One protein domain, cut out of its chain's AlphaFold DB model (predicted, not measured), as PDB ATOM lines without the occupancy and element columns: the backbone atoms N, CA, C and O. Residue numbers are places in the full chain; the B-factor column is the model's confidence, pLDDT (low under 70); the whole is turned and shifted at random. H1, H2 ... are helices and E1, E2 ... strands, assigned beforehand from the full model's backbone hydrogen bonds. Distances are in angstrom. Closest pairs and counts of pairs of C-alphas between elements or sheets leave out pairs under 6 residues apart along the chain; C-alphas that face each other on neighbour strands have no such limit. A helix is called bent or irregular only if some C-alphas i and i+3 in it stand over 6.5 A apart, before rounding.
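This is residues 2 to 104 of the 235 residues of an uncharacterized protein of Hydrogenophaga sp. Root209 (UniProt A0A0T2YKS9). A loose, open frame: bent helix H1 runs along one side, H2 packs on its arm H1b at one end, and the small hairpin E1 and E2 lies toward the other. Long links join these ends. The 103 printed residues run H1, E1, E2, H2, mostly helix, with 51 in named elements; the sheet E1 - E2 is antiparallel. The radius of gyration of the C-alphas is 18.0 A, the spans 50 by 34 by 23 A.

H1, residues 16 to 41, starts at C-alpha (76.261, 18.331, 1.911). By its hydrogen bonds it is one helix, but bent: C-alphas 28 and 31 are 6.8 A apart. Its arms are H1a, residues 16 to 28, 18.4 A, and H1b, residues 31 to 41, 15.3 A. E1 is residues 57 to 60, 10.6 A; E2 is 66 to 69, 10.3 A. H2, residues 86 to 102, 25.0 A, ends at (87.453, 3.399, -22.626).

H1a and H1b stand at a steep tilt of 42 degrees. In hairpin E1 and E2, N 59 and O 67 are 2.8 A apart. H1b and H2 touch, closest at the C-alphas of Pro 32 and Ala 100, 4.8 A, opposite ways at 36 degrees, only just steep. H1a and H2 are apart. Every O i to N i+4 pair is within hydrogen-bond range in H1a and H1b, 11 of 13 in H2.

The printed part has no cut. The links H1 to E1 and E2 to H2 are long; residues 76 to 87 stand free. Low-confidence residues include 68 to 84.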
ATOM      1  N   GLN A   2      75.630  35.177   2.152       74.44
ATOM      2  CA  GLN A   2      75.945  36.565   1.818       74.44
ATOM      3  C   GLN A   2      75.506  36.825   0.378       74.44
ATOM      4  O   GLN A   2      75.737  35.979  -0.482       74.44
ATOM      5  N   ARG A   3      74.834  37.949   0.130       75.50
ATOM      6  CA  ARG A   3      74.400  38.358  -1.209       75.50
ATOM      7  C   ARG A   3      75.347  39.437  -1.714       75.50
ATOM      8  O   ARG A   3      75.627  40.376  -0.971       75.50
ATOM      9  N   HIS A   4      75.856  39.266  -2.923       75.88
ATOM     10  CA  HIS A   4      76.756  40.218  -3.571       75.88
ATOM     11  C   HIS A   4      75.962  41.236  -4.394       75.88
ATOM     12  O   HIS A   4      74.787  41.023  -4.700       75.88
ATOM     13  N   GLU A   5      76.603  42.351  -4.745       66.75
ATOM     14  CA  GLU A   5      75.991  43.435  -5.533       66.75
ATOM     15  C   GLU A   5      75.591  42.991  -6.951       66.75
ATOM     16  O   GLU A   5      74.675  43.558  -7.540       66.75
ATOM     17  N   ASP A   6      76.212  41.928  -7.467       74.06
ATOM     18  CA  ASP A   6      75.874  41.285  -8.744       74.06
ATOM     19  C   ASP A   6      74.643  40.354  -8.666       74.06
ATOM     20  O   ASP A   6      74.258  39.728  -9.654       74.06
ATOM     21  N   GLY A   7      74.014  40.247  -7.489       71.75
ATOM     22  CA  GLY A   7      72.862  39.386  -7.232       71.75
ATOM     23  C   GLY A   7      73.211  37.943  -6.860       71.75
ATOM     24  O   GLY A   7      72.304  37.195  -6.484       71.75
ATOM     25  N   SER A   8      74.487  37.547  -6.904       72.94
ATOM     26  CA  SER A   8      74.933  36.197  -6.551       72.94
ATOM     27  C   SER A   8      74.901  35.938  -5.040       72.94
ATOM     28  O   SER A   8      74.881  36.851  -4.208       72.94
ATOM     29  N   LEU A   9      74.856  34.656  -4.670       74.25
ATOM     30  CA  LEU A   9      74.753  34.205  -3.284       74.25
ATOM     31  C   LEU A   9      75.956  33.343  -2.898       74.25
ATOM     32  O   LEU A   9      76.226  32.323  -3.530       74.25
ATOM     33  N   THR A  10      76.639  33.700  -1.812       71.44
ATOM     34  CA  THR A  10      77.648  32.851  -1.171       71.44
ATOM     35  C   THR A  10      77.056  32.150   0.039       71.44
ATOM     36  O   THR A  10      76.559  32.776   0.980       71.44
ATOM     37  N   THR A  11      77.122  30.825   0.036       70.00
ATOM     38  CA  THR A  11      76.711  29.978   1.162       70.00
ATOM     39  C   THR A  11      77.912  29.263   1.754       70.00
ATOM     40  O   THR A  11      78.891  29.053   1.054       70.00
ATOM     41  N   TYR A  12      77.822  28.874   3.026       63.69
ATOM     42  CA  TYR A  12      78.848  28.076   3.693       63.69
ATOM     43  C   TYR A  12      78.240  26.737   4.100       63.69
ATOM     44  O   TYR A  12      77.239  26.701   4.815       63.69
ATOM     45  N   ASP A  13      78.815  25.646   3.597       64.81
ATOM     46  CA  ASP A  13      78.491  24.259   3.963       64.81
ATOM     47  C   ASP A  13      77.027  23.808   3.743       64.81
ATOM     48  O   ASP A  13      76.625  22.732   4.171       64.81
ATOM     49  N   SER A  14      76.219  24.582   3.014       69.31
ATOM     50  CA  SER A  14      74.754  24.426   3.005       69.31
ATOM     51  C   SER A  14      74.217  23.266   2.148       69.31
ATOM     52  O   SER A  14      73.028  22.968   2.209       69.31
ATOM     53  N   PHE A  15      75.069  22.586   1.368       74.88
ATOM     54  CA  PHE A  15      74.655  21.525   0.433       74.88
ATOM     55  C   PHE A  15      75.508  20.251   0.565       74.88
ATOM     56  O   PHE A  15      76.293  19.925  -0.333       74.88
ATOM     57  N   PRO A  16      75.445  19.528   1.697       74.12
ATOM     58  CA  PRO A  16      76.261  18.331   1.911       74.12
ATOM     59  C   PRO A  16      75.943  17.202   0.917       74.12
ATOM     60  O   PRO A  16      76.868  16.614   0.361       74.12
ATOM     61  N   GLU A  17      74.665  16.951   0.621       79.44
ATOM     62  CA  GLU A  17      74.241  15.879  -0.295       79.44
ATOM     63  C   GLU A  17      74.654  16.148  -1.745       79.44
ATOM     64  O   GLU A  17      75.273  15.297  -2.385       79.44
ATOM     65  N   ALA A  18      74.410  17.363  -2.249       77.31
ATOM     66  CA  ALA A  18      74.845  17.754  -3.588       77.31
ATOM     67  C   ALA A  18      76.377  17.690  -3.721       77.31
ATOM     68  O   ALA A  18      76.897  17.218  -4.731       77.31
ATOM     69  N   ARG A  19      77.125  18.082  -2.680       77.75
ATOM     70  CA  ARG A  19      78.589  17.936  -2.662       77.75
ATOM     71  C   ARG A  19      79.024  16.476  -2.634       77.75
ATOM     72  O   ARG A  19      80.010  16.152  -3.289       77.75
ATOM     73  N   ALA A  20      78.323  15.596  -1.922       79.75
ATOM     74  CA  ALA A  20      78.609  14.164  -1.942       79.75
ATOM     75  C   ALA A  20      78.370  13.563  -3.338       79.75
ATOM     76  O   ALA A  20      79.240  12.857  -3.850       79.75
ATOM     77  N   ALA A  21      77.259  13.914  -3.994       82.56
ATOM     78  CA  ALA A  21      76.967  13.502  -5.366       82.56
ATOM     79  C   ALA A  21      78.026  14.016  -6.360       82.56
ATOM     80  O   ALA A  21      78.538  13.247  -7.177       82.56
ATOM     81  N   MET A  22      78.430  15.284  -6.238       82.56
ATOM     82  CA  MET A  22      79.510  15.861  -7.045       82.56
ATOM     83  C   MET A  22      80.847  15.163  -6.795       82.56
ATOM     84  O   MET A  22      81.531  14.812  -7.750       82.56
ATOM     85  N   ARG A  23      81.209  14.874  -5.538       83.25
ATOM     86  CA  ARG A  23      82.423  14.101  -5.219       83.25
ATOM     87  C   ARG A  23      82.382  12.701  -5.827       83.25
ATOM     88  O   ARG A  23      83.404  12.241  -6.327       83.25
ATOM     89  N   ALA A  24      81.235  12.024  -5.806       84.31
ATOM     90  CA  ALA A  24      81.088  10.705  -6.421       84.31
ATOM     91  C   ALA A  24      81.282  10.771  -7.946       84.31
ATOM     92  O   ALA A  24      81.962   9.921  -8.526       84.31
ATOM     93  N   LEU A  25      80.744  11.810  -8.595       85.44
ATOM     94  CA  LEU A  25      80.975  12.063 -10.015       85.44
ATOM     95  C   LEU A  25      82.455  12.355 -10.299       85.44
ATOM     96  O   LEU A  25      83.036  11.732 -11.186       85.44
ATOM     97  N   GLU A  26      83.073  13.245  -9.521       85.69
ATOM     98  CA  GLU A  26      84.492  13.597  -9.621       85.69
ATOM     99  C   GLU A  26      85.381  12.352  -9.495       85.69
ATOM    100  O   GLU A  26      86.224  12.106 -10.353       85.69
ATOM    101  N   GLN A  27      85.151  11.512  -8.483       85.19
ATOM    102  CA  GLN A  27      85.910  10.275  -8.263       85.19
ATOM    103  C   GLN A  27      85.780   9.269  -9.410       85.19
ATOM    104  O   GLN A  27      86.677   8.445  -9.602       85.19
ATOM    105  N   ARG A  28      84.677   9.317 -10.162       84.88
ATOM    106  CA  ARG A  28      84.444   8.451 -11.320       84.88
ATOM    107  C   ARG A  28      85.074   9.003 -12.599       84.88
ATOM    108  O   ARG A  28      85.584   8.223 -13.395       84.88
ATOM    109  N   VAL A  29      85.008  10.318 -12.805       85.56
ATOM    110  CA  VAL A  29      85.302  10.957 -14.098       85.56
ATOM    111  C   VAL A  29      86.707  11.556 -14.157       85.56
ATOM    112  O   VAL A  29      87.375  11.440 -15.182       85.56
ATOM    113  N   ILE A  30      87.188  12.162 -13.069       87.69
ATOM    114  CA  ILE A  30      88.488  12.844 -13.055       87.69
ATOM    115  C   ILE A  30      89.654  11.874 -13.300       87.69
ATOM    116  O   ILE A  30      90.508  12.210 -14.119       87.69
ATOM    117  N   PRO A  31      89.735  10.684 -12.667       90.38
ATOM    118  CA  PRO A  31      90.922   9.850 -12.829       90.38
ATOM    119  C   PRO A  31      91.164   9.351 -14.262       90.38
ATOM    120  O   PRO A  31      92.304   9.455 -14.717       90.38
ATOM    121  N   PRO A  32      90.148   8.865 -15.012       88.19
ATOM    122  CA  PRO A  32      90.318   8.546 -16.429       88.19
ATOM    123  C   PRO A  32      90.758   9.742 -17.270       88.19
ATOM    124  O   PRO A  32      91.670   9.596 -18.076       88.19
ATOM    125  N   ILE A  33      90.185  10.932 -17.045       87.69
ATOM    126  CA  ILE A  33      90.573  12.148 -17.776       87.69
ATOM    127  C   ILE A  33      92.025  12.521 -17.475       87.69
ATOM    128  O   ILE A  33      92.809  12.705 -18.398       87.69
ATOM    129  N   LEU A  34      92.417  12.590 -16.198       87.50
ATOM    130  CA  LEU A  34      93.790  12.926 -15.815       87.50
ATOM    131  C   LEU A  34      94.792  11.908 -16.347       87.50
ATOM    132  O   LEU A  34      95.855  12.294 -16.828       87.50
ATOM    133  N   THR A  35      94.455  10.620 -16.285       86.69
ATOM    134  CA  THR A  35      95.299   9.548 -16.824       86.69
ATOM    135  C   THR A  35      95.449   9.702 -18.333       86.69
ATOM    136  O   THR A  35      96.576   9.749 -18.814       86.69
ATOM    137  N   ALA A  36      94.344   9.860 -19.064       87.25
ATOM    138  CA  ALA A  36      94.339  10.047 -20.510       87.25
ATOM    139  C   ALA A  36      95.119  11.300 -20.931       87.25
ATOM    140  O   ALA A  36      95.988  11.217 -21.789       87.25
ATOM    141  N   MET A  37      94.885  12.446 -20.289       86.31
ATOM    142  CA  MET A  37      95.623  13.683 -20.566       86.31
ATOM    143  C   MET A  37      97.116  13.532 -20.279       86.31
ATOM    144  O   MET A  37      97.950  13.943 -21.081       86.31
ATOM    145  N   THR A  38      97.464  12.919 -19.146       86.44
ATOM    146  CA  THR A  38      98.862  12.629 -18.806       86.44
ATOM    147  C   THR A  38      99.466  11.725 -19.870       86.44
ATOM    148  O   THR A  38     100.611  11.916 -20.262       86.44
ATOM    149  N   CYS A  39      98.705  10.760 -20.372       84.25
ATOM    150  CA  CYS A  39      99.186   9.867 -21.401       84.25
ATOM    151  C   CYS A  39      99.384  10.553 -22.758       84.25
ATOM    152  O   CYS A  39     100.453  10.422 -23.348       84.25
ATOM    153  N   ALA A  40      98.423  11.365 -23.187       84.44
ATOM    154  CA  ALA A  40      98.471  12.108 -24.440       84.44
ATOM    155  C   ALA A  40      99.607  13.140 -24.496       84.44
ATOM    156  O   ALA A  40     100.231  13.338 -25.536       84.44
ATOM    157  N   LEU A  41      99.856  13.833 -23.380       81.81
ATOM    158  CA  LEU A  41     100.773  14.975 -23.343       81.81
ATOM    159  C   LEU A  41     102.219  14.580 -23.028       81.81
ATOM    160  O   LEU A  41     103.133  15.367 -23.288       81.81
ATOM    161  N   ASN A  42     102.437  13.383 -22.480       81.56
ATOM    162  CA  ASN A  42     103.772  12.885 -22.177       81.56
ATOM    163  C   ASN A  42     104.407  12.201 -23.382       81.56
ATOM    164  O   ASN A  42     103.847  11.271 -23.957       81.56
ATOM    165  N   LYS A  43     105.626  12.631 -23.704       72.44
ATOM    166  CA  LYS A  43     106.531  11.970 -24.651       72.44
ATOM    167  C   LYS A  43     107.742  11.424 -23.878       72.44
ATOM    168  O   LYS A  43     108.002  11.916 -22.779       72.44
ATOM    169  N   PRO A  44     108.503  10.459 -24.427       62.16
ATOM    170  CA  PRO A  44     109.681   9.895 -23.755       62.16
ATOM    171  C   PRO A  44     110.651  10.962 -23.224       62.16
ATOM    172  O   PRO A  44     111.059  10.898 -22.066       62.16
ATOM    173  N   ASP A  45     110.898  12.006 -24.018       65.75
ATOM    174  CA  ASP A  45     111.818  13.099 -23.669       65.75
ATOM    175  C   ASP A  45     111.118  14.307 -23.038       65.75
ATOM    176  O   ASP A  45     111.744  15.322 -22.730       65.75
ATOM    177  N   LEU A  46     109.796  14.238 -22.873       67.12
ATOM    178  CA  LEU A  46     109.008  15.369 -22.431       67.12
ATOM    179  C   LEU A  46     107.901  14.972 -21.470       67.12
ATOM    180  O   LEU A  46     106.833  14.509 -21.874       67.12
ATOM    181  N   PHE A  47     108.140  15.273 -20.197       68.56
ATOM    182  CA  PHE A  47     107.172  15.007 -19.158       68.56
ATOM    183  C   PHE A  47     106.392  16.257 -18.734       68.56
ATOM    184  O   PHE A  47     106.943  17.193 -18.158       68.56
ATOM    185  N   VAL A  48     105.091  16.248 -18.992       70.38
ATOM    186  CA  VAL A  48     104.093  17.196 -18.512       70.38
ATOM    187  C   VAL A  48     103.445  16.632 -17.247       70.38
ATOM    188  O   VAL A  48     102.757  15.608 -17.268       70.38
ATOM    189  N   ALA A  49     103.646  17.326 -16.129       71.12
ATOM    190  CA  ALA A  49     102.905  17.073 -14.902       71.12
ATOM    191  C   ALA A  49     101.605  17.886 -14.921       71.12
ATOM    192  O   ALA A  49     101.634  19.116 -14.975       71.12
ATOM    193  N   LEU A  50     100.461  17.204 -14.860       74.75
ATOM    194  CA  LEU A  50      99.176  17.870 -14.674       74.75
ATOM    195  C   LEU A  50      99.010  18.238 -13.210       74.75
ATOM    196  O   LEU A  50      99.115  17.389 -12.324       74.75
ATOM    197  N   LYS A  51      98.713  19.510 -12.967       69.19
ATOM    198  CA  LYS A  51      98.534  20.030 -11.624       69.19
ATOM    199  C   LYS A  51      97.135  20.579 -11.453       69.19
ATOM    200  O   LYS A  51      96.663  21.377 -12.256       69.19
ATOM    201  N   LYS A  52      96.484  20.165 -10.372       71.94
ATOM    202  CA  LYS A  52      95.222  20.758  -9.945       71.94
ATOM    203  C   LYS A  52      95.500  22.170  -9.426       71.94
ATOM    204  O   LYS A  52      96.218  22.311  -8.440       71.94
ATOM    205  N   LEU A  53      94.946  23.178 -10.099       69.81
ATOM    206  CA  LEU A  53      95.082  24.584  -9.706       69.81
ATOM    207  C   LEU A  53      94.052  24.960  -8.639       69.81
ATOM    208  O   LEU A  53      94.421  25.390  -7.554       69.81
ATOM    209  N   GLU A  54      92.768  24.737  -8.923       65.75
ATOM    210  CA  GLU A  54      91.673  25.146  -8.042       65.75
ATOM    211  C   GLU A  54      90.466  24.200  -8.182       65.75
ATOM    212  O   GLU A  54      90.333  23.469  -9.167       65.75
ATOM    213  N   ARG A  55      89.584  24.183  -7.176       69.94
ATOM    214  CA  ARG A  55      88.267  23.528  -7.231       69.94
ATOM    215  C   ARG A  55      87.191  24.544  -6.855       69.94
ATOM    216  O   ARG A  55      86.968  24.778  -5.673       69.94
ATOM    217  N   GLY A  56      86.491  25.073  -7.853       68.75
ATOM    218  CA  GLY A  56      85.273  25.856  -7.648       68.75
ATOM    219  C   GLY A  56      84.028  24.967  -7.575       68.75
ATOM    220  O   GLY A  56      83.978  23.889  -8.170       68.75
ATOM    221  N   SER A  57      83.007  25.394  -6.837       69.50
ATOM    222  CA  SER A  57      81.664  24.812  -6.907       69.50
ATOM    223  C   SER A  57      80.653  25.936  -7.108       69.50
ATOM    224  O   SER A  57      80.634  26.907  -6.353       69.50
ATOM    225  N   SER A  58      79.828  25.804  -8.143       71.31
ATOM    226  CA  SER A  58      78.763  26.752  -8.457       71.31
ATOM    227  C   SER A  58      77.451  26.016  -8.698       71.31
ATOM    228  O   SER A  58      77.440  24.977  -9.360       71.31
ATOM    229  N   GLY A  59      76.352  26.565  -8.197       74.31
ATOM    230  CA  GLY A  59      74.991  26.099  -8.435       74.31
ATOM    231  C   GLY A  59      74.120  27.202  -9.025       74.31
ATOM    232  O   GLY A  59      74.529  28.362  -9.108       74.31
ATOM    233  N   ARG A  60      72.904  26.837  -9.430       79.94
ATOM    234  CA  ARG A  60      71.872  27.782  -9.855       79.94
ATOM    235  C   ARG A  60      70.607  27.532  -9.040       79.94
ATOM    236  O   ARG A  60      70.172  26.388  -8.920       79.94
ATOM    237  N   CYS A  61      70.052  28.586  -8.458       73.88
ATOM    238  CA  CYS A  61      68.776  28.561  -7.753       73.88
ATOM    239  C   CYS A  61      67.603  28.449  -8.746       73.88
ATOM    240  O   CYS A  61      67.764  28.671  -9.947       73.88
ATOM    241  N   VAL A  62      66.412  28.099  -8.246       74.62
ATOM    242  CA  VAL A  62      65.189  27.922  -9.064       74.62
ATOM    243  C   VAL A  62      64.787  29.214  -9.788       74.62
ATOM    244  O   VAL A  62      64.222  29.167 -10.874       74.62
ATOM    245  N   ASP A  63      65.131  30.363  -9.214       77.06
ATOM    246  CA  ASP A  63      64.923  31.703  -9.771       77.06
ATOM    247  C   ASP A  63      66.012  32.134 -10.777       77.06
ATOM    248  O   ASP A  63      65.973  33.247 -11.291       77.06
ATOM    249  N   GLY A  64      66.988  31.267 -11.069       73.62
ATOM    250  CA  GLY A  64      68.106  31.555 -11.966       73.62
ATOM    251  C   GLY A  64      69.328  32.191 -11.296       73.62
ATOM    252  O   GLY A  64      70.357  32.332 -11.959       73.62
ATOM    253  N   THR A  65      69.267  32.516  -9.999       77.81
ATOM    254  CA  THR A  65      70.380  33.141  -9.267       77.81
ATOM    255  C   THR A  65      71.579  32.194  -9.158       77.81
ATOM    256  O   THR A  65      71.428  31.012  -8.843       77.81
ATOM    257  N   HIS A  66      72.790  32.702  -9.400       73.56
ATOM    258  CA  HIS A  66      74.026  31.931  -9.265       73.56
ATOM    259  C   HIS A  66      74.480  31.840  -7.800       73.56
ATOM    260  O   HIS A  66      74.517  32.835  -7.073       73.56
ATOM    261  N   LEU A  67      74.832  30.627  -7.374       74.56
ATOM    262  CA  LEU A  67      75.286  30.320  -6.023       74.56
ATOM    263  C   LEU A  67      76.734  29.832  -6.057       74.56
ATOM    264  O   LEU A  67      77.040  28.881  -6.771       74.56
ATOM    265  N   HIS A  68      77.608  30.454  -5.272       66.88
ATOM    266  CA  HIS A  68      79.030  30.117  -5.189       66.88
ATOM    267  C   HIS A  68      79.381  29.605  -3.785       66.88
ATOM    268  O   HIS A  68      79.039  30.233  -2.783       66.88
ATOM    269  N   ASP A  69      80.081  28.474  -3.710       64.00
ATOM    270  CA  ASP A  69      80.665  27.930  -2.474       64.00
ATOM    271  C   ASP A  69      82.193  28.020  -2.619       64.00
ATOM    272  O   ASP A  69      82.787  27.287  -3.414       64.00
ATOM    273  N   ILE A  70      82.816  28.995  -1.946       60.00
ATOM    274  CA  ILE A  70      84.232  29.359  -2.133       60.00
ATOM    275  C   ILE A  70      85.036  28.973  -0.889       60.00
ATOM    276  O   ILE A  70      84.623  29.230   0.242       60.00
ATOM    277  N   ARG A  71      86.228  28.407  -1.104       49.28
ATOM    278  CA  ARG A  71      87.243  28.152  -0.075       49.28
ATOM    279  C   ARG A  71      88.590  28.657  -0.588       49.28
ATOM    280  O   ARG A  71      89.060  28.182  -1.614       49.28
ATOM    281  N   PHE A  72      89.198  29.602   0.125       45.03
ATOM    282  CA  PHE A  72      90.511  30.145  -0.230       45.03
ATOM    283  C   PHE A  72      91.637  29.264   0.326       45.03
ATOM    284  O   PHE A  72      91.652  28.953   1.516       45.03
ATOM    285  N   GLU A  73      92.599  28.901  -0.524       45.16
ATOM    286  CA  GLU A  73      93.858  28.243  -0.150       45.16
ATOM    287  C   GLU A  73      95.009  28.939  -0.896       45.16
ATOM    288  O   GLU A  73      94.948  29.111  -2.111       45.16
ATOM    289  N   GLY A  74      96.040  29.393  -0.176       35.38
ATOM    290  CA  GLY A  74      97.169  30.131  -0.755       35.38
ATOM    291  C   GLY A  74      98.403  29.252  -0.953       35.38
ATOM    292  O   GLY A  74      98.803  28.532  -0.039       35.38
ATOM    293  N   LYS A  75      99.039  29.339  -2.129       44.53
ATOM    294  CA  LYS A  75     100.316  28.675  -2.438       44.53
ATOM    295  C   LYS A  75     101.151  29.517  -3.409       44.53
ATOM    296  O   LYS A  75     100.597  30.101  -4.333       44.53
ATOM    297  N   ALA A  76     102.470  29.562  -3.213       37.78
ATOM    298  CA  ALA A  76     103.415  30.246  -4.100       37.78
ATOM    299  C   ALA A  76     104.283  29.226  -4.851       37.78
ATOM    300  O   ALA A  76     104.830  28.308  -4.237       37.78
ATOM    301  N   GLU A  77     104.400  29.377  -6.172       47.41
ATOM    302  CA  GLU A  77     105.162  28.478  -7.044       47.41
ATOM    303  C   GLU A  77     105.805  29.259  -8.197       47.41
ATOM    304  O   GLU A  77     105.230  30.230  -8.685       47.41
ATOM    305  N   ALA A  78     106.981  28.820  -8.648       43.47
ATOM    306  CA  ALA A  78     107.659  29.348  -9.829       43.47
ATOM    307  C   ALA A  78     107.594  28.323 -10.972       43.47
ATOM    308  O   ALA A  78     107.684  27.118 -10.728       43.47
ATOM    309  N   TYR A  79     107.446  28.788 -12.214       48.75
ATOM    310  CA  TYR A  79     107.372  27.929 -13.396       48.75
ATOM    311  C   TYR A  79     108.101  28.534 -14.597       48.75
ATOM    312  O   TYR A  79     108.227  29.750 -14.724       48.75
ATOM    313  N   VAL A  80     108.552  27.655 -15.495       48.38
ATOM    314  CA  VAL A  80     109.058  28.003 -16.826       48.38
ATOM    315  C   VAL A  80     108.039  27.497 -17.842       48.38
ATOM    316  O   VAL A  80     107.757  26.300 -17.902       48.38
ATOM    317  N   SER A  81     107.452  28.409 -18.612       58.44
ATOM    318  CA  SER A  81     106.501  28.082 -19.676       58.44
ATOM    319  C   SER A  81     107.216  27.915 -21.012       58.44
ATOM    320  O   SER A  81     108.183  28.616 -21.302       58.44
ATOM    321  N   ARG A  82     106.693  27.032 -21.861       63.78
ATOM    322  CA  ARG A  82     107.146  26.864 -23.244       63.78
ATOM    323  C   ARG A  82     105.943  26.887 -24.187       63.78
ATOM    324  O   ARG A  82     104.875  26.430 -23.773       63.78
ATOM    325  N   PRO A  83     106.099  27.383 -25.424       66.56
ATOM    326  CA  PRO A  83     105.026  27.341 -26.403       66.56
ATOM    327  C   PRO A  83     104.665  25.884 -26.709       66.56
ATOM    328  O   PRO A  83     105.538  25.020 -26.843       66.56
ATOM    329  N   PHE A  84     103.367  25.616 -26.779       69.00
ATOM    330  CA  PHE A  84     102.809  24.343 -27.208       69.00
ATOM    331  C   PHE A  84     102.003  24.620 -28.474       69.00
ATOM    332  O   PHE A  84     101.290  25.618 -28.528       69.00
ATOM    333  N   ASP A  85     102.155  23.775 -29.486       80.75
ATOM    334  CA  ASP A  85     101.413  23.916 -30.736       80.75
ATOM    335  C   ASP A  85      99.909  23.715 -30.487       80.75
ATOM    336  O   ASP A  85      99.495  22.705 -29.908       80.75
ATOM    337  N   GLU A  86      99.100  24.703 -30.872       79.44
ATOM    338  CA  GLU A  86      97.669  24.742 -30.568       79.44
ATOM    339  C   GLU A  86      96.917  23.612 -31.280       79.44
ATOM    340  O   GLU A  86      96.063  22.960 -30.673       79.44
ATOM    341  N   ASP A  87      97.285  23.321 -32.529       81.31
ATOM    342  CA  ASP A  87      96.656  22.262 -33.317       81.31
ATOM    343  C   ASP A  87      96.999  20.880 -32.747       81.31
ATOM    344  O   ASP A  87      96.113  20.038 -32.553       81.31
ATOM    345  N   ALA A  88      98.263  20.659 -32.366       75.88
ATOM    346  CA  ALA A  88      98.671  19.443 -31.666       75.88
ATOM    347  C   ALA A  88      97.938  19.258 -30.326       75.88
ATOM    348  O   ALA A  88      97.545  18.138 -29.989       75.88
ATOM    349  N   LEU A  89      97.725  20.337 -29.560       80.44
ATOM    350  CA  LEU A  89      96.986  20.276 -28.298       80.44
ATOM    351  C   LEU A  89      95.509  19.943 -28.525       80.44
ATOM    352  O   LEU A  89      94.957  19.093 -27.827       80.44
ATOM    353  N   ARG A  90      94.866  20.582 -29.505       82.25
ATOM    354  CA  ARG A  90      93.453  20.360 -29.837       82.25
ATOM    355  C   ARG A  90      93.189  18.918 -30.270       82.25
ATOM    356  O   ARG A  90      92.226  18.305 -29.801       82.25
ATOM    357  N   ASN A  91      94.070  18.361 -31.101       81.56
ATOM    358  CA  ASN A  91      93.996  16.961 -31.517       81.56
ATOM    359  C   ASN A  91      94.177  16.022 -30.316       81.56
ATOM    360  O   ASN A  91      93.328  15.165 -30.074       81.56
ATOM    361  N   ALA A  92      95.197  16.263 -29.482       79.50
ATOM    362  CA  ALA A  92      95.430  15.472 -28.275       79.50
ATOM    363  C   ALA A  92      94.228  15.496 -27.309       79.50
ATOM    364  O   ALA A  92      93.851  14.460 -26.767       79.50
ATOM    365  N   LEU A  93      93.588  16.651 -27.106       82.31
ATOM    366  CA  LEU A  93      92.415  16.781 -26.229       82.31
ATOM    367  C   LEU A  93      91.171  16.062 -26.774       82.31
ATOM    368  O   LEU A  93      90.361  15.542 -25.998       82.31
ATOM    369  N   THR A  94      91.021  16.007 -28.096       82.62
ATOM    370  CA  THR A  94      89.933  15.260 -28.736       82.62
ATOM    371  C   THR A  94      90.104  13.760 -28.482       82.62
ATOM    372  O   THR A  94      89.175  13.105 -27.995       82.62
ATOM    373  N   ASP A  95      91.319  13.240 -28.674       82.56
ATOM    374  CA  ASP A  95      91.655  11.832 -28.424       82.56
ATOM    375  C   ASP A  95      91.509  11.447 -26.946       82.56
ATOM    376  O   ASP A  95      91.004  10.368 -26.621       82.56
ATOM    377  N   VAL A  96      91.876  12.354 -26.035       85.19
ATOM    378  CA  VAL A  96      91.707  12.178 -24.584       85.19
ATOM    379  C   VAL A  96      90.264  11.864 -24.222       85.19
ATOM    380  O   VAL A  96      90.034  10.987 -23.392       85.19
ATOM    381  N   THR A  97      89.288  12.546 -24.822       82.50
ATOM    382  CA  THR A  97      87.876  12.363 -24.458       82.50
ATOM    383  C   THR A  97      87.398  10.959 -24.821       82.50
ATOM    384  O   THR A  97      86.776  10.274 -24.003       82.50
ATOM    385  N   LEU A  98      87.754  10.497 -26.023       84.69
ATOM    386  CA  LEU A  98      87.435   9.148 -26.476       84.69
ATOM    387  C   LEU A  98      88.140   8.103 -25.604       84.69
ATOM    388  O   LEU A  98      87.490   7.193 -25.084       84.69
ATOM    389  N   LYS A  99      89.449   8.253 -25.381       84.94
ATOM    390  CA  LYS A  99      90.236   7.269 -24.633       84.94
ATOM    391  C   LYS A  99      89.897   7.215 -23.157       84.94
ATOM    392  O   LYS A  99      89.746   6.115 -22.633       84.94
ATOM    393  N   ALA A 100      89.663   8.354 -22.506       86.88
ATOM    394  CA  ALA A 100      89.227   8.406 -21.111       86.88
ATOM    395  C   ALA A 100      87.962   7.563 -20.875       86.88
ATOM    396  O   ALA A 100      87.870   6.874 -19.859       86.88
ATOM    397  N   SER A 101      87.017   7.554 -21.825       85.69
ATOM    398  CA  SER A 101      85.783   6.760 -21.718       85.69
ATOM    399  C   SER A 101      86.005   5.241 -21.795       85.69
ATOM    400  O   SER A 101      85.196   4.472 -21.278       85.69
ATOM    401  N   GLN A 102      87.110   4.807 -22.408       87.25
ATOM    402  CA  GLN A 102      87.453   3.399 -22.626       87.25
ATOM    403  C   GLN A 102      88.404   2.842 -21.554       87.25
ATOM    404  O   GLN A 102      88.579   1.622 -21.452       87.25
ATOM    405  N   MET A 103      89.013   3.708 -20.735       88.69
ATOM    406  CA  MET A 103      89.968   3.285 -19.712       88.69
ATOM    407  C   MET A 103      89.300   2.454 -18.620       88.69
ATOM    408  O   MET A 103      88.168   2.698 -18.203       88.69
ATOM    409  N   ASN A 104      90.051   1.501 -18.067       92.00
ATOM    410  CA  ASN A 104      89.621   0.832 -16.847       92.00
ATOM    411  C   ASN A 104      89.596   1.855 -15.690       92.00
ATOM    412  O   ASN A 104      90.659   2.359 -15.315       92.00
TER     413      ASN A 104